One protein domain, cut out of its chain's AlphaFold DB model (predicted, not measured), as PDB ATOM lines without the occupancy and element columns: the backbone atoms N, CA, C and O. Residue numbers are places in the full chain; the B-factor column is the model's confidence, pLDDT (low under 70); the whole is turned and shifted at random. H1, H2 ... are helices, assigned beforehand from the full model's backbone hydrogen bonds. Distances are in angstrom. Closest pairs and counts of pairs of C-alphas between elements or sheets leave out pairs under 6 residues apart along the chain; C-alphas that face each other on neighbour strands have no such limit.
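AT A GLANCE: This is residues 326 to 362 and 541 to 668 of the 785 residues of an uncharacterized protein of Rhabditophanes sp. KR3021 (UniProt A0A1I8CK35). H5 and H6 make a long hairpin at one end of a loose rod, 74 by 32 by 27 A; H1, overlapping H6 in part, extends to the other end, and H2 bridges H1 and H5. All helix, the printed part has 165 residues, six named helices and a C-alpha radius of gyration of 21.0 A. H1, H2, H5 and H6 form an up-and-down bundle, alternating in direction.

HOW THE PARTS SIT: H5, residues 600 to 628, touches H6, residues 639 to 663; the closest C-alphas, Ser 615 and Ala 648, are 4.4 A apart. H2, residues 541 to 558, touches H5 and H1, residues 326 to 351. H4, residues 589 to 598, touches H2 and, only at the corner, H3, residues 576 to 583. In H2 and H3 every O i to N i+4 pair is within hydrogen-bond range.

IN THESE COORDINATES: H1 begins at (31.096, 37.277, -52.792) and H6 ends at (9.795, 24.863, -55.082).

THE WHOLE: Residues 363 to 540 are cut out, a C-alpha gap of 21.1 A. pLDDT is under 70 at residues 352 to 362 and 630 to 638.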
ATOM      1  N   ILE A 326      31.907  37.259 -54.016       91.50
ATOM      2  CA  ILE A 326      31.096  37.277 -52.792       91.50
ATOM      3  C   ILE A 326      29.873  38.201 -52.916       91.50
ATOM      4  O   ILE A 326      28.772  37.820 -52.525       91.50
ATOM      5  N   ILE A 327      30.012  39.371 -53.552       93.44
ATOM      6  CA  ILE A 327      28.890  40.297 -53.777       93.44
ATOM      7  C   ILE A 327      27.859  39.669 -54.725       93.44
ATOM      8  O   ILE A 327      26.659  39.763 -54.464       93.44
ATOM      9  N   LYS A 328      28.296  38.986 -55.795       91.81
ATOM     10  CA  LYS A 328      27.392  38.240 -56.692       91.81
ATOM     11  C   LYS A 328      26.632  37.147 -55.938       91.81
ATOM     12  O   LYS A 328      25.429  37.001 -56.148       91.81
ATOM     13  N   SER A 329      27.315  36.394 -55.073       93.50
ATOM     14  CA  SER A 329      26.697  35.323 -54.282       93.50
ATOM     15  C   SER A 329      25.634  35.868 -53.323       93.50
ATOM     16  O   SER A 329      24.484  35.427 -53.365       93.50
ATOM     17  N   ILE A 330      25.962  36.920 -52.564       95.81
ATOM     18  CA  ILE A 330      25.016  37.580 -51.652       95.81
ATOM     19  C   ILE A 330      23.835  38.182 -52.429       95.81
ATOM     20  O   ILE A 330      22.685  38.024 -52.022       95.81
ATOM     21  N   GLN A 331      24.081  38.824 -53.578       95.44
ATOM     22  CA  GLN A 331      23.016  39.365 -54.430       95.44
ATOM     23  C   GLN A 331      22.088  38.257 -54.945       95.44
ATOM     24  O   GLN A 331      20.876  38.456 -54.998       95.44
ATOM     25  N   LYS A 332      22.624  37.081 -55.288       95.50
ATOM     26  CA  LYS A 332      21.819  35.922 -55.690       95.50
ATOM     27  C   LYS A 332      20.945  35.414 -54.541       95.50
ATOM     28  O   LYS A 332      19.756  35.192 -54.751       95.50
ATOM     29  N   LEU A 333      21.497  35.278 -53.332       96.06
ATOM     30  CA  LEU A 333      20.719  34.903 -52.141       96.06
ATOM     31  C   LEU A 333      19.617  35.927 -51.839       96.06
ATOM     32  O   LEU A 333      18.492  35.532 -51.537       96.06
ATOM     33  N   SER A 334      19.927  37.219 -51.977       95.81
ATOM     34  CA  SER A 334      18.967  38.321 -51.860       95.81
ATOM     35  C   SER A 334      17.827  38.190 -52.871       95.81
ATOM     36  O   SER A 334      16.667  38.226 -52.475       95.81
ATOM     37  N   ILE A 335      18.123  37.951 -54.154       96.06
ATOM     38  CA  ILE A 335      17.097  37.765 -55.196       96.06
ATOM     39  C   ILE A 335      16.195  36.569 -54.865       96.06
ATOM     40  O   ILE A 335      14.977  36.721 -54.848       96.06
ATOM     41  N   GLU A 336      16.774  35.413 -54.517       96.25
ATOM     42  CA  GLU A 336      16.008  34.220 -54.118       96.25
ATOM     43  C   GLU A 336      15.068  34.523 -52.929       96.25
ATOM     44  O   GLU A 336      13.915  34.083 -52.896       96.25
ATOM     45  N   ALA A 337      15.548  35.299 -51.952       95.19
ATOM     46  CA  ALA A 337      14.782  35.708 -50.779       95.19
ATOM     47  C   ALA A 337      13.671  36.719 -51.123       95.19
ATOM     48  O   ALA A 337      12.538  36.587 -50.654       95.19
ATOM     49  N   GLN A 338      13.964  37.708 -51.968       94.88
ATOM     50  CA  GLN A 338      13.011  38.717 -52.427       94.88
ATOM     51  C   GLN A 338      11.895  38.108 -53.279       94.88
ATOM     52  O   GLN A 338      10.730  38.437 -53.063       94.88
ATOM     53  N   GLU A 339      12.214  37.189 -54.194       94.75
ATOM     54  CA  GLU A 339      11.225  36.457 -54.994       94.75
ATOM     55  C   GLU A 339      10.269  35.658 -54.104       94.75
ATOM     56  O   GLU A 339       9.049  35.676 -54.314       94.75
ATOM     57  N   PHE A 340      10.800  35.007 -53.065       94.50
ATOM     58  CA  PHE A 340       9.986  34.311 -52.076       94.50
ATOM     59  C   PHE A 340       9.065  35.271 -51.315       94.50
ATOM     60  O   PHE A 340       7.863  35.005 -51.212       94.50
ATOM     61  N   ILE A 341       9.586  36.394 -50.812       92.75
ATOM     62  CA  ILE A 341       8.779  37.390 -50.095       92.75
ATOM     63  C   ILE A 341       7.722  38.010 -51.001       92.75
ATOM     64  O   ILE A 341       6.579  38.147 -50.575       92.75
ATOM     65  N   HIS A 342       8.069  38.355 -52.239       92.50
ATOM     66  CA  HIS A 342       7.132  38.898 -53.211       92.50
ATOM     67  C   HIS A 342       6.000  37.906 -53.487       92.50
ATOM     68  O   HIS A 342       4.832  38.244 -53.316       92.50
ATOM     69  N   SER A 343       6.339  36.653 -53.803       91.69
ATOM     70  CA  SER A 343       5.357  35.591 -54.049       91.69
ATOM     71  C   SER A 343       4.461  35.358 -52.830       91.69
ATOM     72  O   SER A 343       3.243  35.253 -52.954       91.69
ATOM     73  N   THR A 344       5.048  35.336 -51.631       90.44
ATOM     74  CA  THR A 344       4.317  35.123 -50.377       90.44
ATOM     75  C   THR A 344       3.402  36.301 -50.051       90.44
ATOM     76  O   THR A 344       2.235  36.090 -49.734       90.44
ATOM     77  N   LYS A 345       3.877  37.547 -50.173       88.94
ATOM     78  CA  LYS A 345       3.066  38.752 -49.939       88.94
ATOM     79  C   LYS A 345       1.926  38.867 -50.945       88.94
ATOM     80  O   LYS A 345       0.831  39.223 -50.536       88.94
ATOM     81  N   THR A 346       2.149  38.525 -52.213       89.12
ATOM     82  CA  THR A 346       1.091  38.496 -53.234       89.12
ATOM     83  C   THR A 346       0.021  37.457 -52.896       89.12
ATOM     84  O   THR A 346      -1.162  37.764 -52.972       89.12
ATOM     85  N   LEU A 347       0.409  36.260 -52.439       87.12
ATOM     86  CA  LEU A 347      -0.546  35.224 -52.019       87.12
ATOM     87  C   LEU A 347      -1.307  35.579 -50.735       87.12
ATOM     88  O   LEU A 347      -2.470  35.214 -50.587       87.12
ATOM     89  N   LEU A 348      -0.652  36.268 -49.800       84.62
ATOM     90  CA  LEU A 348      -1.242  36.667 -48.520       84.62
ATOM     91  C   LEU A 348      -1.945  38.029 -48.577       84.62
ATOM     92  O   LEU A 348      -2.619  38.391 -47.614       84.62
ATOM     93  N   HIS A 349      -1.818  38.777 -49.677       82.06
ATOM     94  CA  HIS A 349      -2.361  40.127 -49.820       82.06
ATOM     95  C   HIS A 349      -3.856  40.171 -49.497       82.06
ATOM     96  O   HIS A 349      -4.303  40.993 -48.694       82.06
ATOM     97  N   ASP A 350      -4.607  39.224 -50.052       75.00
ATOM     98  CA  ASP A 350      -6.059  39.153 -49.902       75.00
ATOM     99  C   ASP A 350      -6.478  38.739 -48.477       75.00
ATOM    100  O   ASP A 350      -7.585  39.040 -48.038       75.00
ATOM    101  N   PHE A 351      -5.558  38.161 -47.697       74.38
ATOM    102  CA  PHE A 351      -5.734  37.816 -46.283       74.38
ATOM    103  C   PHE A 351      -5.295  38.930 -45.313       74.38
ATOM    104  O   PHE A 351      -5.434  38.784 -44.100       74.38
ATOM    105  N   ASN A 352      -4.785  40.075 -45.778       65.56
ATOM    106  CA  ASN A 352      -4.353  41.150 -44.871       65.56
ATOM    107  C   ASN A 352      -5.519  41.841 -44.131       65.56
ATOM    108  O   ASN A 352      -5.302  42.494 -43.112       65.56
ATOM    109  N   ASN A 353      -6.760  41.677 -44.605       62.03
ATOM    110  CA  ASN A 353      -7.960  42.327 -44.066       62.03
ATOM    111  C   ASN A 353      -8.923  41.361 -43.342       62.03
ATOM    112  O   ASN A 353     -10.122  41.626 -43.319       62.03
ATOM    113  N   ILE A 354      -8.423  40.284 -42.712       58.66
ATOM    114  CA  ILE A 354      -9.225  39.226 -42.035       58.66
ATOM    115  C   ILE A 354     -10.292  39.757 -41.039       58.66
ATOM    116  O   ILE A 354     -11.238  39.038 -40.723       58.66
ATOM    117  N   ASN A 355     -10.184  41.013 -40.578       51.03
ATOM    118  CA  ASN A 355     -11.057  41.621 -39.567       51.03
ATOM    119  C   ASN A 355     -12.005  42.732 -40.069       51.03
ATOM    120  O   ASN A 355     -12.719  43.314 -39.249       51.03
ATOM    121  N   LYS A 356     -12.023  43.095 -41.360       51.38
ATOM    122  CA  LYS A 356     -13.012  44.081 -41.835       51.38
ATOM    123  C   LYS A 356     -14.369  43.394 -41.928       51.38
ATOM    124  O   LYS A 356     -14.617  42.658 -42.869       51.38
ATOM    125  N   SER A 357     -15.247  43.657 -40.964       49.19
ATOM    126  CA  SER A 357     -16.639  43.219 -41.011       49.19
ATOM    127  C   SER A 357     -17.327  43.839 -42.229       49.19
ATOM    128  O   SER A 357     -17.819  44.969 -42.162       49.19
ATOM    129  N   VAL A 358     -17.358  43.129 -43.354       53.19
ATOM    130  CA  VAL A 358     -18.206  43.529 -44.475       53.19
ATOM    131  C   VAL A 358     -19.654  43.354 -44.020       53.19
ATOM    132  O   VAL A 358     -20.033  42.315 -43.461       53.19
ATOM    133  N   LEU A 359     -20.456  44.408 -44.190       47.72
ATOM    134  CA  LEU A 359     -21.897  44.374 -43.956       47.72
ATOM    135  C   LEU A 359     -22.493  43.391 -44.972       47.72
ATOM    136  O   LEU A 359     -22.650  43.701 -46.148       47.72
ATOM    137  N   PHE A 360     -22.727  42.162 -44.521       52.88
ATOM    138  CA  PHE A 360     -23.300  41.097 -45.329       52.88
ATOM    139  C   PHE A 360     -24.808  41.337 -45.430       52.88
ATOM    140  O   PHE A 360     -25.541  41.071 -44.476       52.88
ATOM    141  N   ASP A 361     -25.268  41.867 -46.563       53.47
ATOM    142  CA  ASP A 361     -26.695  41.908 -46.873       53.47
ATOM    143  C   ASP A 361     -27.133  40.537 -47.409       53.47
ATOM    144  O   ASP A 361     -26.855  40.155 -48.548       53.47
ATOM    145  N   VAL A 362     -27.830  39.791 -46.550       53.38
ATOM    146  CA  VAL A 362     -28.363  38.441 -46.794       53.38
ATOM    147  C   VAL A 362     -29.307  38.407 -48.013       53.38
ATOM    148  O   VAL A 362     -29.557  37.335 -48.570       53.38
ATOM    149  N   LEU A 541     -12.441  26.209 -39.138       83.19
ATOM    150  CA  LEU A 541     -11.847  27.330 -39.874       83.19
ATOM    151  C   LEU A 541     -10.861  28.158 -39.029       83.19
ATOM    152  O   LEU A 541      -9.972  28.804 -39.588       83.19
ATOM    153  N   ALA A 542     -11.000  28.157 -37.698       83.31
ATOM    154  CA  ALA A 542     -10.265  29.057 -36.806       83.31
ATOM    155  C   ALA A 542      -8.746  28.841 -36.898       83.31
ATOM    156  O   ALA A 542      -7.985  29.793 -37.096       83.31
ATOM    157  N   ASP A 543      -8.320  27.578 -36.870       85.31
ATOM    158  CA  ASP A 543      -6.912  27.194 -36.942       85.31
ATOM    159  C   ASP A 543      -6.246  27.620 -38.255       85.31
ATOM    160  O   ASP A 543      -5.055  27.944 -38.271       85.31
ATOM    161  N   PHE A 544      -6.987  27.612 -39.368       89.50
ATOM    162  CA  PHE A 544      -6.483  28.034 -40.675       89.50
ATOM    163  C   PHE A 544      -6.223  29.543 -40.698       89.50
ATOM    164  O   PHE A 544      -5.105  29.972 -40.994       89.50
ATOM    165  N   TYR A 545      -7.211  30.351 -40.303       87.38
ATOM    166  CA  TYR A 545      -7.067  31.809 -40.274       87.38
ATOM    167  C   TYR A 545      -6.035  32.279 -39.246       87.38
ATOM    168  O   TYR A 545      -5.273  33.207 -39.527       87.38
ATOM    169  N   GLN A 546      -5.944  31.623 -38.086       87.25
ATOM    170  CA  GLN A 546      -4.911  31.919 -37.094       87.25
ATOM    171  C   GLN A 546      -3.507  31.612 -37.633       87.25
ATOM    172  O   GLN A 546      -2.596  32.424 -37.469       87.25
ATOM    173  N   SER A 547      -3.340  30.479 -38.329       89.00
ATOM    174  CA  SER A 547      -2.070  30.108 -38.972       89.00
ATOM    175  C   SER A 547      -1.640  31.153 -40.006       89.00
ATOM    176  O   SER A 547      -0.486  31.583 -40.005       89.00
ATOM    177  N   LEU A 548      -2.572  31.610 -40.850       88.69
ATOM    178  CA  LEU A 548      -2.303  32.646 -41.849       88.69
ATOM    179  C   LEU A 548      -1.982  33.998 -41.214       88.69
ATOM    180  O   LEU A 548      -1.007  34.630 -41.602       88.69
ATOM    181  N   LYS A 549      -2.741  34.428 -40.201       86.56
ATOM    182  CA  LYS A 549      -2.487  35.692 -39.496       86.56
ATOM    183  C   LYS A 549      -1.099  35.715 -38.855       86.56
ATOM    184  O   LYS A 549      -0.381  36.712 -38.976       86.56
ATOM    185  N   ASN A 550      -0.709  34.622 -38.200       88.38
ATOM    186  CA  ASN A 550       0.619  34.486 -37.605       88.38
ATOM    187  C   ASN A 550       1.708  34.546 -38.682       88.38
ATOM    188  O   ASN A 550       2.665  35.306 -38.538       88.38
ATOM    189  N   LEU A 551       1.533  33.818 -39.791       90.62
ATOM    190  CA  LEU A 551       2.471  33.829 -40.912       90.62
ATOM    191  C   LEU A 551       2.617  35.228 -41.529       90.62
ATOM    192  O   LEU A 551       3.737  35.702 -41.703       90.62
ATOM    193  N   THR A 552       1.508  35.908 -41.814       88.94
ATOM    194  CA  THR A 552       1.497  37.275 -42.351       88.94
ATOM    195  C   THR A 552       2.221  38.247 -41.423       88.94
ATOM    196  O   THR A 552       2.991  39.086 -41.887       88.94
ATOM    197  N   THR A 553       2.019  38.120 -40.108       88.69
ATOM    198  CA  THR A 553       2.689  38.967 -39.108       88.69
ATOM    199  C   THR A 553       4.201  38.747 -39.126       88.69
ATOM    200  O   THR A 553       4.951  39.716 -39.197       88.69
ATOM    201  N   ILE A 554       4.651  37.487 -39.146       90.56
ATOM    202  CA  ILE A 554       6.080  37.138 -39.220       90.56
ATOM    203  C   ILE A 554       6.696  37.679 -40.514       90.56
ATOM    204  O   ILE A 554       7.697  38.385 -40.470       90.56
ATOM    205  N   ILE A 555       6.070  37.434 -41.669       90.31
ATOM    206  CA  ILE A 555       6.575  37.908 -42.967       90.31
ATOM    207  C   ILE A 555       6.661  39.441 -43.016       90.31
ATOM    208  O   ILE A 555       7.638  39.988 -43.528       90.31
ATOM    209  N   ASN A 556       5.669  40.151 -42.474       88.50
ATOM    210  CA  ASN A 556       5.671  41.614 -42.457       88.50
ATOM    211  C   ASN A 556       6.704  42.200 -41.488       88.50
ATOM    212  O   ASN A 556       7.285  43.236 -41.803       88.50
ATOM    213  N   ASN A 557       6.960  41.545 -40.354       89.12
ATOM    214  CA  ASN A 557       7.989  41.969 -39.406       89.12
ATOM    215  C   ASN A 557       9.393  41.698 -39.965       89.12
ATOM    216  O   ASN A 557      10.210  42.614 -40.050       89.12
ATOM    217  N   SER A 558       9.649  40.472 -40.429       88.44
ATOM    218  CA  SER A 558      10.966  40.038 -40.909       88.44
ATOM    219  C   SER A 558      11.362  40.647 -42.258       88.44
ATOM    220  O   SER A 558      12.550  40.823 -42.506       88.44
ATOM    221  N   ALA A 559      10.402  40.990 -43.126       87.75
ATOM    222  CA  ALA A 559      10.642  41.614 -44.437       87.75
ATOM    223  C   ALA A 559      10.010  43.017 -44.562       87.75
ATOM    224  O   ALA A 559       9.615  43.446 -45.656       87.75
ATOM    225  N   GLY A 560       9.820  43.696 -43.427       83.62
ATOM    226  CA  GLY A 560       9.355  45.080 -43.341       83.62
ATOM    227  C   GLY A 560      10.498  46.096 -43.430       83.62
ATOM    228  O   GLY A 560      11.631  45.751 -43.746       83.62
ATOM    229  N   LYS A 561      10.216  47.369 -43.109       80.06
ATOM    230  CA  LYS A 561      11.229  48.451 -43.119       80.06
ATOM    231  C   LYS A 561      12.370  48.234 -42.116       80.06
ATOM    232  O   LYS A 561      13.488  48.647 -42.388       80.06
ATOM    233  N   ASN A 562      12.070  47.584 -40.993       81.69
ATOM    234  CA  ASN A 562      13.036  47.220 -39.951       81.69
ATOM    235  C   ASN A 562      13.388  45.720 -40.005       81.69
ATOM    236  O   ASN A 562      13.843  45.163 -39.012       81.69
ATOM    237  N   GLY A 563      13.072  45.058 -41.122       86.50
ATOM    238  CA  GLY A 563      13.338  43.640 -41.328       86.50
ATOM    239  C   GLY A 563      14.789  43.369 -41.723       86.50
ATOM    240  O   GLY A 563      15.614  44.278 -41.786       86.50
ATOM    241  N   ALA A 564      15.083  42.111 -42.048       92.00
ATOM    242  CA  ALA A 564      16.420  41.704 -42.457       92.00
ATOM    243  C   ALA A 564      16.841  42.391 -43.771       92.00
ATOM    244  O   ALA A 564      16.114  42.365 -44.772       92.00
ATOM    245  N   LYS A 565      18.052  42.961 -43.799       92.00
ATOM    246  CA  LYS A 565      18.599  43.672 -44.967       92.00
ATOM    247  C   LYS A 565      18.719  42.810 -46.223       92.00
ATOM    248  O   LYS A 565      18.675  43.361 -47.324       92.00
ATOM    249  N   ILE A 566      18.807  41.484 -46.098       92.56
ATOM    250  CA  ILE A 566      18.872  40.542 -47.227       92.56
ATOM    251  C   ILE A 566      17.689  40.711 -48.189       92.56
ATOM    252  O   ILE A 566      17.835  40.453 -49.373       92.56
ATOM    253  N   PHE A 567      16.540  41.209 -47.722       93.19
ATOM    254  CA  PHE A 567      15.372  41.480 -48.567       93.19
ATOM    255  C   PHE A 567      15.433  42.829 -49.304       93.19
ATOM    256  O   PHE A 567      14.497  43.176 -50.021       93.19
ATOM    257  N   THR A 568      16.501  43.606 -49.114       91.31
ATOM    258  CA  THR A 568      16.657  44.963 -49.666       91.31
ATOM    259  C   THR A 568      17.872  45.122 -50.578       91.31
ATOM    260  O   THR A 568      17.935  46.094 -51.329       91.31
ATOM    261  N   TYR A 569      18.826  44.183 -50.552       93.50
ATOM    262  CA  TYR A 569      20.038  44.285 -51.364       93.50
ATOM    263  C   TYR A 569      19.736  44.167 -52.852       93.50
ATOM    264  O   TYR A 569      19.305  43.114 -53.327       93.50
ATOM    265  N   ASN A 570      20.042  45.233 -53.584       91.75
ATOM    266  CA  ASN A 570      19.828  45.354 -55.018       91.75
ATOM    267  C   ASN A 570      21.055  45.977 -55.685       91.75
ATOM    268  O   ASN A 570      21.871  46.630 -55.034       91.75
ATOM    269  N   ASN A 571      21.169  45.790 -57.001       90.69
ATOM    270  CA  ASN A 571      22.205  46.407 -57.837       90.69
ATOM    271  C   ASN A 571      23.648  46.173 -57.349       90.69
ATOM    272  O   ASN A 571      24.534  46.964 -57.660       90.69
ATOM    273  N   PHE A 572      23.901  45.084 -56.611       91.56
ATOM    274  CA  PHE A 572      25.217  44.761 -56.051       91.56
ATOM    275  C   PHE A 572      25.749  45.820 -55.061       91.56
ATOM    276  O   PHE A 572      26.943  45.852 -54.759       91.56
ATOM    277  N   GLU A 573      24.886  46.689 -54.521       90.69
ATOM    278  CA  GLU A 573      25.242  47.689 -53.508       90.69
ATOM    279  C   GLU A 573      25.252  47.071 -52.104       90.69
ATOM    280  O   GLU A 573      24.413  47.359 -51.256       90.69
ATOM    281  N   ILE A 574      26.219  46.184 -51.865       92.44
ATOM    282  CA  ILE A 574      26.354  45.445 -50.606       92.44
ATOM    283  C   ILE A 574      27.633  45.890 -49.895       92.44
ATOM    284  O   ILE A 574      28.726  45.822 -50.459       92.44
ATOM    285  N   ASN A 575      27.497  46.343 -48.648       91.56
ATOM    286  CA  ASN A 575      28.627  46.609 -47.763       91.56
ATOM    287  C   ASN A 575      28.959  45.328 -46.984       91.56
ATOM    288  O   ASN A 575      28.150  44.866 -46.181       91.56
ATOM    289  N   LEU A 576      30.146  44.758 -47.220       91.12
ATOM    290  CA  LEU A 576      30.565  43.496 -46.600       91.12
ATOM    291  C   LEU A 576      30.669  43.595 -45.071       91.12
ATOM    292  O   LEU A 576      30.284  42.651 -44.385       91.12
ATOM    293  N   ASN A 577      31.096  44.745 -44.535       89.44
ATOM    294  CA  ASN A 577      31.227  44.958 -43.089       89.44
ATOM    295  C   ASN A 577      29.861  45.003 -42.398       89.44
ATOM    296  O   ASN A 577      29.682  44.451 -41.313       89.44
ATOM    297  N   GLU A 578      28.881  45.630 -43.043       91.88
ATOM    298  CA  GLU A 578      27.501  45.609 -42.567       91.88
ATOM    299  C   GLU A 578      26.914  44.202 -42.669       91.88
ATOM    300  O   GLU A 578      26.380  43.689 -41.687       91.88
ATOM    301  N   PHE A 579      27.069  43.545 -43.821       93.50
ATOM    302  CA  PHE A 579      26.569  42.193 -44.052       93.50
ATOM    303  C   PHE A 579      27.080  41.203 -42.996       93.50
ATOM    304  O   PHE A 579      26.272  40.555 -42.332       93.50
ATOM    305  N   GLN A 580      28.393  41.140 -42.751       90.81
ATOM    306  CA  GLN A 580      28.938  40.246 -41.723       90.81
ATOM    307  C   GLN A 580      28.420  40.582 -40.316       90.81
ATOM    308  O   GLN A 580      28.227  39.684 -39.502       90.81
ATOM    309  N   SER A 581      28.173  41.863 -40.015       90.75
ATOM    310  CA  SER A 581      27.692  42.278 -38.694       90.75
ATOM    311  C   SER A 581      26.245  41.853 -38.439       90.75
ATOM    312  O   SER A 581      25.908  41.489 -37.314       90.75
ATOM    313  N   PHE A 582      25.410  41.854 -39.483       91.06
ATOM    314  CA  PHE A 582      23.995  41.500 -39.393       91.06
ATOM    315  C   PHE A 582      23.743  39.990 -39.381       91.06
ATOM    316  O   PHE A 582      22.756  39.564 -38.782       91.06
ATOM    317  N   TYR A 583      24.621  39.199 -40.011       91.38
ATOM    318  CA  TYR A 583      24.412  37.760 -40.228       91.38
ATOM    319  C   TYR A 583      25.437  36.840 -39.549       91.38
ATOM    320  O   TYR A 583      25.356  35.627 -39.732       91.38
ATOM    321  N   LYS A 584      26.384  37.369 -38.762       87.94
ATOM    322  CA  LYS A 584      27.163  36.543 -37.818       87.94
ATOM    323  C   LYS A 584      26.238  35.864 -36.797       87.94
ATOM    324  O   LYS A 584      25.083  36.259 -36.668       87.94
ATOM    325  N   ASP A 585      26.765  34.913 -36.029       81.75
ATOM    326  CA  ASP A 585      25.976  34.129 -35.064       81.75
ATOM    327  C   ASP A 585      25.162  35.000 -34.079       81.75
ATOM    328  O   ASP A 585      23.999  34.701 -33.818       81.75
ATOM    329  N   ASP A 586      25.721  36.134 -33.635       83.31
ATOM    330  CA  ASP A 586      25.054  37.122 -32.763       83.31
ATOM    331  C   ASP A 586      24.446  38.321 -33.527       83.31
ATOM    332  O   ASP A 586      24.250  39.405 -32.972       83.31
ATOM    333  N   GLY A 587      24.253  38.196 -34.837       87.25
ATOM    334  CA  GLY A 587      23.752  39.264 -35.698       87.25
ATOM    335  C   GLY A 587      22.242  39.469 -35.562       87.25
ATOM    336  O   GLY A 587      21.487  38.517 -35.386       87.25
ATOM    337  N   ASN A 588      21.774  40.714 -35.684       87.25
ATOM    338  CA  ASN A 588      20.359  41.053 -35.471       87.25
ATOM    339  C   ASN A 588      19.410  40.509 -36.560       87.25
ATOM    340  O   ASN A 588      18.230  40.295 -36.283       87.25
ATOM    341  N   ASP A 589      19.897  40.276 -37.782       90.00
ATOM    342  CA  ASP A 589      19.048  39.862 -38.908       90.00
ATOM    343  C   ASP A 589      18.890  38.338 -38.993       90.00
ATOM    344  O   ASP A 589      17.892  37.837 -39.520       90.00
ATOM    345  N   LEU A 590      19.863  37.584 -38.477       89.94
ATOM    346  CA  LEU A 590      19.861  36.125 -38.530       89.94
ATOM    347  C   LEU A 590      18.658  35.506 -37.770       89.94
ATOM    348  O   LEU A 590      17.979  34.651 -38.349       89.94
ATOM    349  N   PRO A 591      18.288  35.963 -36.552       91.31
ATOM    350  CA  PRO A 591      17.063  35.536 -35.876       91.31
ATOM    351  C   PRO A 591      15.790  35.786 -36.692       91.31
ATOM    352  O   PRO A 591      14.923  34.916 -36.742       91.31
ATOM    353  N   LEU A 592      15.689  36.925 -37.391       91.44
ATOM    354  CA  LEU A 592      14.521  37.260 -38.218       91.44
ATOM    355  C   LEU A 592      14.342  36.278 -39.382       91.44
ATOM    356  O   LEU A 592      13.211  35.951 -39.751       91.44
ATOM    357  N   LEU A 593      15.447  35.784 -39.951       91.62
ATOM    358  CA  LEU A 593      15.417  34.719 -40.952       91.62
ATOM    359  C   LEU A 593      14.989  33.393 -40.328       91.62
ATOM    360  O   LEU A 593      14.119  32.712 -40.878       91.62
ATOM    361  N   PHE A 594      15.541  33.040 -39.166       90.88
ATOM    362  CA  PHE A 594      15.152  31.824 -38.455       90.88
ATOM    363  C   PHE A 594      13.667  31.801 -38.082       90.88
ATOM    364  O   PHE A 594      13.054  30.734 -38.153       90.88
ATOM    365  N   GLU A 595      13.050  32.944 -37.768       91.44
ATOM    366  CA  GLU A 595      11.601  33.030 -37.554       91.44
ATOM    367  C   GLU A 595      10.803  32.591 -38.789       91.44
ATOM    368  O   GLU A 595       9.853  31.816 -38.656       91.44
ATOM    369  N   ILE A 596      11.219  33.001 -39.994       91.88
ATOM    370  CA  ILE A 596      10.592  32.559 -41.250       91.88
ATOM    371  C   ILE A 596      10.852  31.065 -41.477       91.88
ATOM    372  O   ILE A 596       9.921  30.308 -41.768       91.88
ATOM    373  N   PHE A 597      12.097  30.606 -41.311       91.38
ATOM    374  CA  PHE A 597      12.452  29.196 -41.510       91.38
ATOM    375  C   PHE A 597      11.743  28.261 -40.522       91.38
ATOM    376  O   PHE A 597      11.378  27.145 -40.899       91.38
ATOM    377  N   ARG A 598      11.448  28.715 -39.299       92.50
ATOM    378  CA  ARG A 598      10.635  27.969 -38.325       92.50
ATOM    379  C   ARG A 598       9.214  27.716 -38.837       92.50
ATOM    380  O   ARG A 598       8.636  26.674 -38.531       92.50
ATOM    381  N   GLN A 599       8.679  28.607 -39.673       91.62
ATOM    382  CA  GLN A 599       7.375  28.440 -40.326       91.62
ATOM    383  C   GLN A 599       7.433  27.597 -41.607       91.62
ATOM    384  O   GLN A 599       6.411  27.398 -42.260       91.62
ATOM    385  N   ARG A 600       8.589  27.038 -41.986       91.19
ATOM    386  CA  ARG A 600       8.722  26.250 -43.221       91.19
ATOM    387  C   ARG A 600       7.744  25.075 -43.288       91.19
ATOM    388  O   ARG A 600       7.120  24.875 -44.327       91.19
ATOM    389  N   LYS A 601       7.582  24.316 -42.196       91.62
ATOM    390  CA  LYS A 601       6.622  23.196 -42.134       91.62
ATOM    391  C   LYS A 601       5.181  23.689 -42.303       91.62
ATOM    392  O   LYS A 601       4.409  23.078 -43.042       91.62
ATOM    393  N   LEU A 602       4.859  24.822 -41.674       91.19
ATOM    394  CA  LEU A 602       3.552  25.468 -41.769       91.19
ATOM    395  C   LEU A 602       3.228  25.845 -43.225       91.19
ATOM    396  O   LEU A 602       2.178  25.468 -43.740       91.19
ATOM    397  N   ILE A 603       4.163  26.516 -43.909       89.81
ATOM    398  CA  ILE A 603       4.018  26.981 -45.300       89.81
ATOM    399  C   ILE A 603       3.954  25.807 -46.287       89.81
ATOM    400  O   ILE A 603       3.125  25.801 -47.192       89.81
ATOM    401  N   GLN A 604       4.841  24.816 -46.136       89.00
ATOM    402  CA  GLN A 604       5.009  23.747 -47.127       89.00
ATOM    403  C   GLN A 604       3.974  22.624 -47.010       89.00
ATOM    404  O   GLN A 604       3.744  21.934 -48.003       89.00
ATOM    405  N   PHE A 605       3.385  22.417 -45.827       90.62
ATOM    406  CA  PHE A 605       2.532  21.255 -45.566       90.62
ATOM    407  C   PHE A 605       1.233  21.604 -44.847       90.62
ATOM    408  O   PHE A 605       0.167  21.251 -45.340       90.62
ATOM    409  N   GLU A 606       1.290  22.292 -43.706       92.38
ATOM    410  CA  GLU A 606       0.104  22.427 -42.849       92.38
ATOM    411  C   GLU A 606      -0.960  23.358 -43.446       92.38
ATOM    412  O   GLU A 606      -2.133  23.003 -43.438       92.38
ATOM    413  N   ILE A 607      -0.586  24.516 -44.003       92.06
ATOM    414  CA  ILE A 607      -1.546  25.419 -44.662       92.06
ATOM    415  C   ILE A 607      -2.184  24.763 -45.901       92.06
ATOM    416  O   ILE A 607      -3.414  24.763 -45.978       92.06
ATOM    417  N   PRO A 608      -1.424  24.188 -46.860       92.69
ATOM    418  CA  PRO A 608      -2.040  23.503 -47.996       92.69
ATOM    419  C   PRO A 608      -2.915  22.312 -47.587       92.69
ATOM    420  O   PRO A 608      -3.984  22.148 -48.178       92.69
ATOM    421  N   ALA A 609      -2.515  21.533 -46.572       92.50
ATOM    422  CA  ALA A 609      -3.328  20.437 -46.041       92.50
ATOM    423  C   ALA A 609      -4.641  20.961 -45.443       92.50
ATOM    424  O   ALA A 609      -5.705  20.589 -45.922       92.50
ATOM    425  N   LYS A 610      -4.577  21.931 -44.519       92.44
ATOM    426  CA  LYS A 610      -5.769  22.565 -43.928       92.44
ATOM    427  C   LYS A 610      -6.688  23.173 -44.994       92.44
ATOM    428  O   LYS A 610      -7.901  23.021 -44.922       92.44
ATOM    429  N   SER A 611      -6.126  23.833 -46.007       92.56
ATOM    430  CA  SER A 611      -6.896  24.388 -47.129       92.56
ATOM    431  C   SER A 611      -7.599  23.296 -47.942       92.56
ATOM    432  O   SER A 611      -8.757  23.455 -48.325       92.56
ATOM    433  N   SER A 612      -6.914  22.177 -48.195       93.06
ATOM    434  CA  SER A 612      -7.506  21.018 -48.867       93.06
ATOM    435  C   SER A 612      -8.617  20.402 -48.018       93.06
ATOM    436  O   SER A 612      -9.703  20.159 -48.536       93.06
ATOM    437  N   ASP A 613      -8.392  20.229 -46.716       91.50
ATOM    438  CA  ASP A 613      -9.367  19.659 -45.783       91.50
ATOM    439  C   ASP A 613     -10.637  20.514 -45.705       91.50
ATOM    440  O   ASP A 613     -11.749  19.982 -45.737       91.50
ATOM    441  N   ILE A 614     -10.497  21.847 -45.682       91.62
ATOM    442  CA  ILE A 614     -11.631  22.781 -45.744       91.62
ATOM    443  C   ILE A 614     -12.386  22.612 -47.066       91.62
ATOM    444  O   ILE A 614     -13.610  22.476 -47.058       91.62
ATOM    445  N   SER A 615     -11.679  22.576 -48.199       93.31
ATOM    446  CA  SER A 615     -12.291  22.369 -49.516       93.31
ATOM    447  C   SER A 615     -13.087  21.059 -49.572       93.31
ATOM    448  O   SER A 615     -14.268  21.061 -49.924       93.31
ATOM    449  N   THR A 616     -12.479  19.950 -49.141       91.50
ATOM    450  CA  THR A 616     -13.121  18.633 -49.084       91.50
ATOM    451  C   THR A 616     -14.327  18.639 -48.149       91.50
ATOM    452  O   THR A 616     -15.379  18.127 -48.528       91.50
ATOM    453  N   THR A 617     -14.224  19.270 -46.977       90.31
ATOM    454  CA  THR A 617     -15.331  19.402 -46.015       90.31
ATOM    455  C   THR A 617     -16.509  20.166 -46.621       90.31
ATOM    456  O   THR A 617     -17.657  19.749 -46.469       90.31
ATOM    457  N   LEU A 618     -16.249  21.250 -47.360       90.50
ATOM    458  CA  LEU A 618     -17.290  22.040 -48.023       90.50
ATOM    459  C   LEU A 618     -17.967  21.275 -49.169       90.50
ATOM    460  O   LEU A 618     -19.197  21.242 -49.236       90.50
ATOM    461  N   PHE A 619     -17.200  20.622 -50.047       90.00
ATOM    462  CA  PHE A 619     -17.774  19.774 -51.102       90.00
ATOM    463  C   PHE A 619     -18.591  18.624 -50.516       90.00
ATOM    464  O   PHE A 619     -19.684  18.312 -50.994       90.00
ATOM    465  N   HIS A 620     -18.082  18.016 -49.448       87.94
ATOM    466  CA  HIS A 620     -18.753  16.929 -48.756       87.94
ATOM    467  C   HIS A 620     -20.057  17.380 -48.091       87.94
ATOM    468  O   HIS A 620     -21.073  16.699 -48.229       87.94
ATOM    469  N   PHE A 621     -20.072  18.561 -47.472       89.19
ATOM    470  CA  PHE A 621     -21.281  19.192 -46.941       89.19
ATOM    471  C   PHE A 621     -22.351  19.384 -48.025       89.19
ATOM    472  O   PHE A 621     -23.502  18.982 -47.839       89.19
ATOM    473  N   ILE A 622     -21.970  19.939 -49.181       87.69
ATOM    474  CA  ILE A 622     -22.881  20.183 -50.312       87.69
ATOM    475  C   ILE A 622     -23.463  18.862 -50.838       87.69
ATOM    476  O   ILE A 622     -24.679  18.742 -51.016       87.69
ATOM    477  N   ASN A 623     -22.608  17.858 -51.042       86.56
ATOM    478  CA  ASN A 623     -23.013  16.549 -51.549       86.56
ATOM    479  C   ASN A 623     -23.906  15.800 -50.552       86.56
ATOM    480  O   ASN A 623     -24.937  15.258 -50.945       86.56
ATOM    481  N   SER A 624     -23.560  15.824 -49.263       86.62
ATOM    482  CA  SER A 624     -24.334  15.195 -48.184       86.62
ATOM    483  C   SER A 624     -25.735  15.788 -48.075       86.62
ATOM    484  O   SER A 624     -26.724  15.057 -47.985       86.62
ATOM    485  N   ARG A 625     -25.833  17.119 -48.170       86.38
ATOM    486  CA  ARG A 625     -27.112  17.829 -48.204       86.38
ATOM    487  C   ARG A 625     -27.955  17.416 -49.417       86.38
ATOM    488  O   ARG A 625     -29.141  17.143 -49.266       86.38
ATOM    489  N   SER A 626     -27.351  17.347 -50.607       82.62
ATOM    490  CA  SER A 626     -28.035  16.917 -51.841       82.62
ATOM    491  C   SER A 626     -28.546  15.472 -51.753       82.62
ATOM    492  O   SER A 626     -29.675  15.170 -52.150       82.62
ATOM    493  N   TYR A 627     -27.729  14.583 -51.183       81.00
ATOM    494  CA  TYR A 627     -28.035  13.164 -51.060       81.00
ATOM    495  C   TYR A 627     -29.233  12.905 -50.134       81.00
ATOM    496  O   TYR A 627     -30.122  12.133 -50.492       81.00
ATOM    497  N   PHE A 628     -29.332  13.622 -49.006       84.19
ATOM    498  CA  PHE A 628     -30.489  13.530 -48.104       84.19
ATOM    499  C   PHE A 628     -31.811  13.927 -48.783       84.19
ATOM    500  O   PHE A 628     -32.833  13.276 -48.576       84.19
ATOM    501  N   TYR A 629     -31.806  14.943 -49.651       78.75
ATOM    502  CA  TYR A 629     -33.009  15.368 -50.378       78.75
ATOM    503  C   TYR A 629     -33.327  14.518 -51.623       78.75
ATOM    504  O   TYR A 629     -34.258  14.832 -52.364       78.75
ATOM    505  N   SER A 630     -32.626  13.401 -51.861       65.56
ATOM    506  CA  SER A 630     -32.895  12.460 -52.966       65.56
ATOM    507  C   SER A 630     -32.884  13.087 -54.373       65.56
ATOM    508  O   SER A 630     -33.584  12.616 -55.266       65.56
ATOM    509  N   HIS A 631     -32.120  14.171 -54.577       58.16
ATOM    510  CA  HIS A 631     -32.130  14.987 -55.808       58.16
ATOM    511  C   HIS A 631     -33.515  15.561 -56.193       58.16
ATOM    512  O   HIS A 631     -33.674  16.114 -57.283       58.16
ATOM    513  N   LYS A 632     -34.527  15.455 -55.321       52.41
ATOM    514  CA  LYS A 632     -35.863  16.019 -55.527       52.41
ATOM    515  C   LYS A 632     -35.977  17.339 -54.763       52.41
ATOM    516  O   LYS A 632     -35.606  17.422 -53.598       52.41
ATOM    517  N   LEU A 633     -36.575  18.321 -55.435       47.97
ATOM    518  CA  LEU A 633     -36.862  19.706 -55.032       47.97
ATOM    519  C   LEU A 633     -35.764  20.748 -55.285       47.97
ATOM    520  O   LEU A 633     -34.593  20.552 -54.971       47.97
ATOM    521  N   ASP A 634     -36.234  21.900 -55.786       49.00
ATOM    522  CA  ASP A 634     -35.636  23.208 -56.132       49.00
ATOM    523  C   ASP A 634     -34.561  23.816 -55.196       49.00
ATOM    524  O   ASP A 634     -34.119  24.950 -55.374       49.00
ATOM    525  N   THR A 635     -34.066  23.069 -54.217       50.03
ATOM    526  CA  THR A 635     -33.039  23.465 -53.245       50.03
ATOM    527  C   THR A 635     -31.616  23.551 -53.819       50.03
ATOM    528  O   THR A 635     -30.731  24.103 -53.162       50.03
ATOM    529  N   ALA A 636     -31.393  23.073 -55.050       45.22
ATOM    530  CA  ALA A 636     -30.152  23.267 -55.810       45.22
ATOM    531  C   ALA A 636     -29.944  24.726 -56.275       45.22
ATOM    532  O   ALA A 636     -28.830  25.107 -56.626       45.22
ATOM    533  N   LYS A 637     -30.989  25.568 -56.232       55.31
ATOM    534  CA  LYS A 637     -30.932  27.005 -56.566       55.31
ATOM    535  C   LYS A 637     -30.758  27.910 -55.339       55.31
ATOM    536  O   LYS A 637     -31.012  29.108 -55.424       55.31
ATOM    537  N   SER A 638     -30.344  27.369 -54.188       69.50
ATOM    538  CA  SER A 638     -30.023  28.212 -53.032       69.50
ATOM    539  C   SER A 638     -28.736  29.003 -53.314       69.50
ATOM    540  O   SER A 638     -27.688  28.394 -53.560       69.50
ATOM    541  N   PRO A 639     -28.768  30.347 -53.265       75.88
ATOM    542  CA  PRO A 639     -27.590  31.166 -53.542       75.88
ATOM    543  C   PRO A 639     -26.452  30.905 -52.537       75.88
ATOM    544  O   PRO A 639     -25.283  31.012 -52.899       75.88
ATOM    545  N   PHE A 640     -26.771  30.442 -51.320       80.12
ATOM    546  CA  PHE A 640     -25.786  30.009 -50.323       80.12
ATOM    547  C   PHE A 640     -25.006  28.763 -50.757       80.12
ATOM    548  O   PHE A 640     -23.797  28.701 -50.564       80.12
ATOM    549  N   ILE A 641     -25.660  27.785 -51.390       83.81
ATOM    550  CA  ILE A 641     -24.990  26.562 -51.860       83.81
ATOM    551  C   ILE A 641     -24.071  26.870 -53.047       83.81
ATOM    552  O   ILE A 641     -22.960  26.347 -53.116       83.81
ATOM    553  N   SER A 642     -24.487  27.773 -53.943       81.69
ATOM    554  CA  SER A 642     -23.617  28.264 -55.021       81.69
ATOM    555  C   SER A 642     -22.377  28.975 -54.467       81.69
ATOM    556  O   SER A 642     -21.267  28.724 -54.937       81.69
ATOM    557  N   LEU A 643     -22.548  29.805 -53.432       84.81
ATOM    558  CA  LEU A 643     -21.449  30.484 -52.744       84.81
ATOM    559  C   LEU A 643     -20.487  29.491 -52.069       84.81
ATOM    560  O   LEU A 643     -19.276  29.604 -52.256       84.81
ATOM    561  N   LEU A 644     -21.000  28.495 -51.339       87.75
ATOM    562  CA  LEU A 644     -20.172  27.459 -50.704       87.75
ATOM    563  C   LEU A 644     -19.384  26.646 -51.738       87.75
ATOM    564  O   LEU A 644     -18.204  26.379 -51.525       87.75
ATOM    565  N   ASN A 645     -19.999  26.311 -52.877       88.31
ATOM    566  CA  ASN A 645     -19.338  25.578 -53.958       88.31
ATOM    567  C   ASN A 645     -18.163  26.376 -54.552       88.31
ATOM    568  O   ASN A 645     -17.054  25.861 -54.692       88.31
ATOM    569  N   ARG A 646     -18.375  27.669 -54.838       86.62
ATOM    570  CA  ARG A 646     -17.295  28.557 -55.305       86.62
ATOM    571  C   ARG A 646     -16.185  28.674 -54.267       86.62
ATOM    572  O   ARG A 646     -15.017  28.531 -54.605       86.62
ATOM    573  N   THR A 647     -16.551  28.850 -53.001       89.06
ATOM    574  CA  THR A 647     -15.588  28.966 -51.898       89.06
ATOM    575  C   THR A 647     -14.744  27.697 -51.753       89.06
ATOM    576  O   THR A 647     -13.526  27.788 -51.617       89.06
ATOM    577  N   ALA A 648     -15.354  26.513 -51.868       90.69
ATOM    578  CA  ALA A 648     -14.645  25.234 -51.858       90.69
ATOM    579  C   ALA A 648     -13.616  25.137 -52.995       90.69
ATOM    580  O   ALA A 648     -12.477  24.720 -52.765       90.69
ATOM    581  N   TYR A 649     -13.984  25.580 -54.201       90.81
ATOM    582  CA  TYR A 649     -13.061  25.660 -55.333       90.81
ATOM    583  C   TYR A 649     -11.903  26.636 -55.068       90.81
ATOM    584  O   TYR A 649     -10.752  26.313 -55.356       90.81
ATOM    585  N   CYS A 650     -12.173  27.791 -54.453       90.88
ATOM    586  CA  CYS A 650     -11.133  28.751 -54.080       90.88
ATOM    587  C   CYS A 650     -10.127  28.154 -53.086       90.88
ATOM    588  O   CYS A 650      -8.926  28.272 -53.316       90.88
ATOM    589  N   PHE A 651     -10.584  27.437 -52.051       91.81
ATOM    590  CA  PHE A 651      -9.693  26.727 -51.120       91.81
ATOM    591  C   PHE A 651      -8.863  25.637 -51.816       91.81
ATOM    592  O   PHE A 651      -7.684  25.457 -51.502       91.81
ATOM    593  N   SER A 652      -9.442  24.931 -52.793       91.94
ATOM    594  CA  SER A 652      -8.698  23.954 -53.598       91.94
ATOM    595  C   SER A 652      -7.609  24.629 -54.434       91.94
ATOM    596  O   SER A 652      -6.476  24.154 -54.454       91.94
ATOM    597  N   ASN A 653      -7.929  25.741 -55.102       91.56
ATOM    598  CA  ASN A 653      -6.973  26.482 -55.924       91.56
ATOM    599  C   ASN A 653      -5.896  27.187 -55.077       91.56
ATOM    600  O   ASN A 653      -4.736  27.280 -55.472       91.56
ATOM    601  N   PHE A 654      -6.246  27.660 -53.882       91.19
ATOM    602  CA  PHE A 654      -5.273  28.207 -52.941       91.19
ATOM    603  C   PHE A 654      -4.300  27.124 -52.463       91.19
ATOM    604  O   PHE A 654      -3.093  27.359 -52.455       91.19
ATOM    605  N   SER A 655      -4.798  25.921 -52.148       92.19
ATOM    606  CA  SER A 655      -3.958  24.781 -51.758       92.19
ATOM    607  C   SER A 655      -2.937  24.423 -52.847       92.19
ATOM    608  O   SER A 655      -1.748  24.274 -52.559       92.19
ATOM    609  N   THR A 656      -3.346  24.377 -54.119       90.06
ATOM    610  CA  THR A 656      -2.410  24.124 -55.227       90.06
ATOM    611  C   THR A 656      -1.425  25.276 -55.407       90.06
ATOM    612  O   THR A 656      -0.222  25.041 -55.540       90.06
ATOM    613  N   THR A 657      -1.891  26.522 -55.343       89.19
ATOM    614  CA  THR A 657      -1.040  27.698 -55.546       89.19
ATOM    615  C   THR A 657       0.006  27.838 -54.439       89.19
ATOM    616  O   THR A 657       1.180  28.039 -54.740       89.19
ATOM    617  N   ILE A 658      -0.352  27.650 -53.164       88.50
ATOM    618  CA  ILE A 658       0.611  27.759 -52.059       88.50
ATOM    619  C   ILE A 658       1.681  26.659 -52.112       88.50
ATOM    620  O   ILE A 658       2.833  26.903 -51.749       88.50
ATOM    621  N   THR A 659       1.371  25.474 -52.661       88.12
ATOM    622  CA  THR A 659       2.387  24.419 -52.845       88.12
ATOM    623  C   THR A 659       3.514  24.827 -53.795       88.12
ATOM    624  O   THR A 659       4.615  24.277 -53.708       88.12
ATOM    625  N   THR A 660       3.299  25.821 -54.665       88.31
ATOM    626  CA  THR A 660       4.358  26.343 -55.542       88.31
ATOM    627  C   THR A 660       5.498  26.986 -54.747       88.31
ATOM    628  O   THR A 660       6.657  26.857 -55.149       88.31
ATOM    629  N   LEU A 661       5.217  27.550 -53.560       87.38
ATOM    630  CA  LEU A 661       6.237  28.108 -52.666       87.38
ATOM    631  C   LEU A 661       7.250  27.050 -52.215       87.38
ATOM    632  O   LEU A 661       8.418  27.369 -52.011       87.38
ATOM    633  N   LYS A 662       6.860  25.769 -52.133       86.06
ATOM    634  CA  LYS A 662       7.779  24.668 -51.794       86.06
ATOM    635  C   LYS A 662       8.952  24.553 -52.773       86.06
ATOM    636  O   LYS A 662      10.017  24.081 -52.384       86.06
ATOM    637  N   LYS A 663       8.764  24.953 -54.035       86.56
ATOM    638  CA  LYS A 663       9.795  24.863 -55.082       86.56
ATOM    639  C   LYS A 663      10.800  26.019 -55.037       86.56
ATOM    640  O   LYS A 663      11.868  25.900 -55.647       86.56
ATOM    641  N   GLN A 664      10.484  27.094 -54.309       90.88
ATOM    642  CA  GLN A 664      11.312  28.295 -54.223       90.88
ATOM    643  C   GLN A 664      12.679  27.987 -53.580       90.88
ATOM    644  O   GLN A 664      12.718  27.292 -52.558       90.88
ATOM    645  N   PRO A 665      13.800  28.485 -54.140       93.31
ATOM    646  CA  PRO A 665      15.145  28.231 -53.616       93.31
ATOM    647  C   PRO A 665      15.338  28.654 -52.154       93.31
ATOM    648  O   PRO A 665      15.980  27.929 -51.399       93.31
ATOM    649  N   PHE A 666      14.724  29.768 -51.742       94.31
ATOM    650  CA  PHE A 666      14.826  30.307 -50.382       94.31
ATOM    651  C   PHE A 666      14.376  29.321 -49.297       94.31
ATOM    652  O   PHE A 666      15.020  29.199 -48.264       94.31
ATOM    653  N   LEU A 667      13.298  28.562 -49.532       90.50
ATOM    654  CA  LEU A 667      12.782  27.601 -48.550       90.50
ATOM    655  C   LEU A 667      13.530  26.261 -48.544       90.50
ATOM    656  O   LEU A 667      13.112  25.337 -47.838       90.50
ATOM    657  N   ARG A 668      14.596  26.092 -49.331       90.44
ATOM    658  CA  ARG A 668      15.400  24.863 -49.305       90.44
ATOM    659  C   ARG A 668      16.340  24.866 -48.099       90.44
ATOM    660  O   ARG A 668      16.702  25.908 -47.571       90.44
TER     661      ARG A 668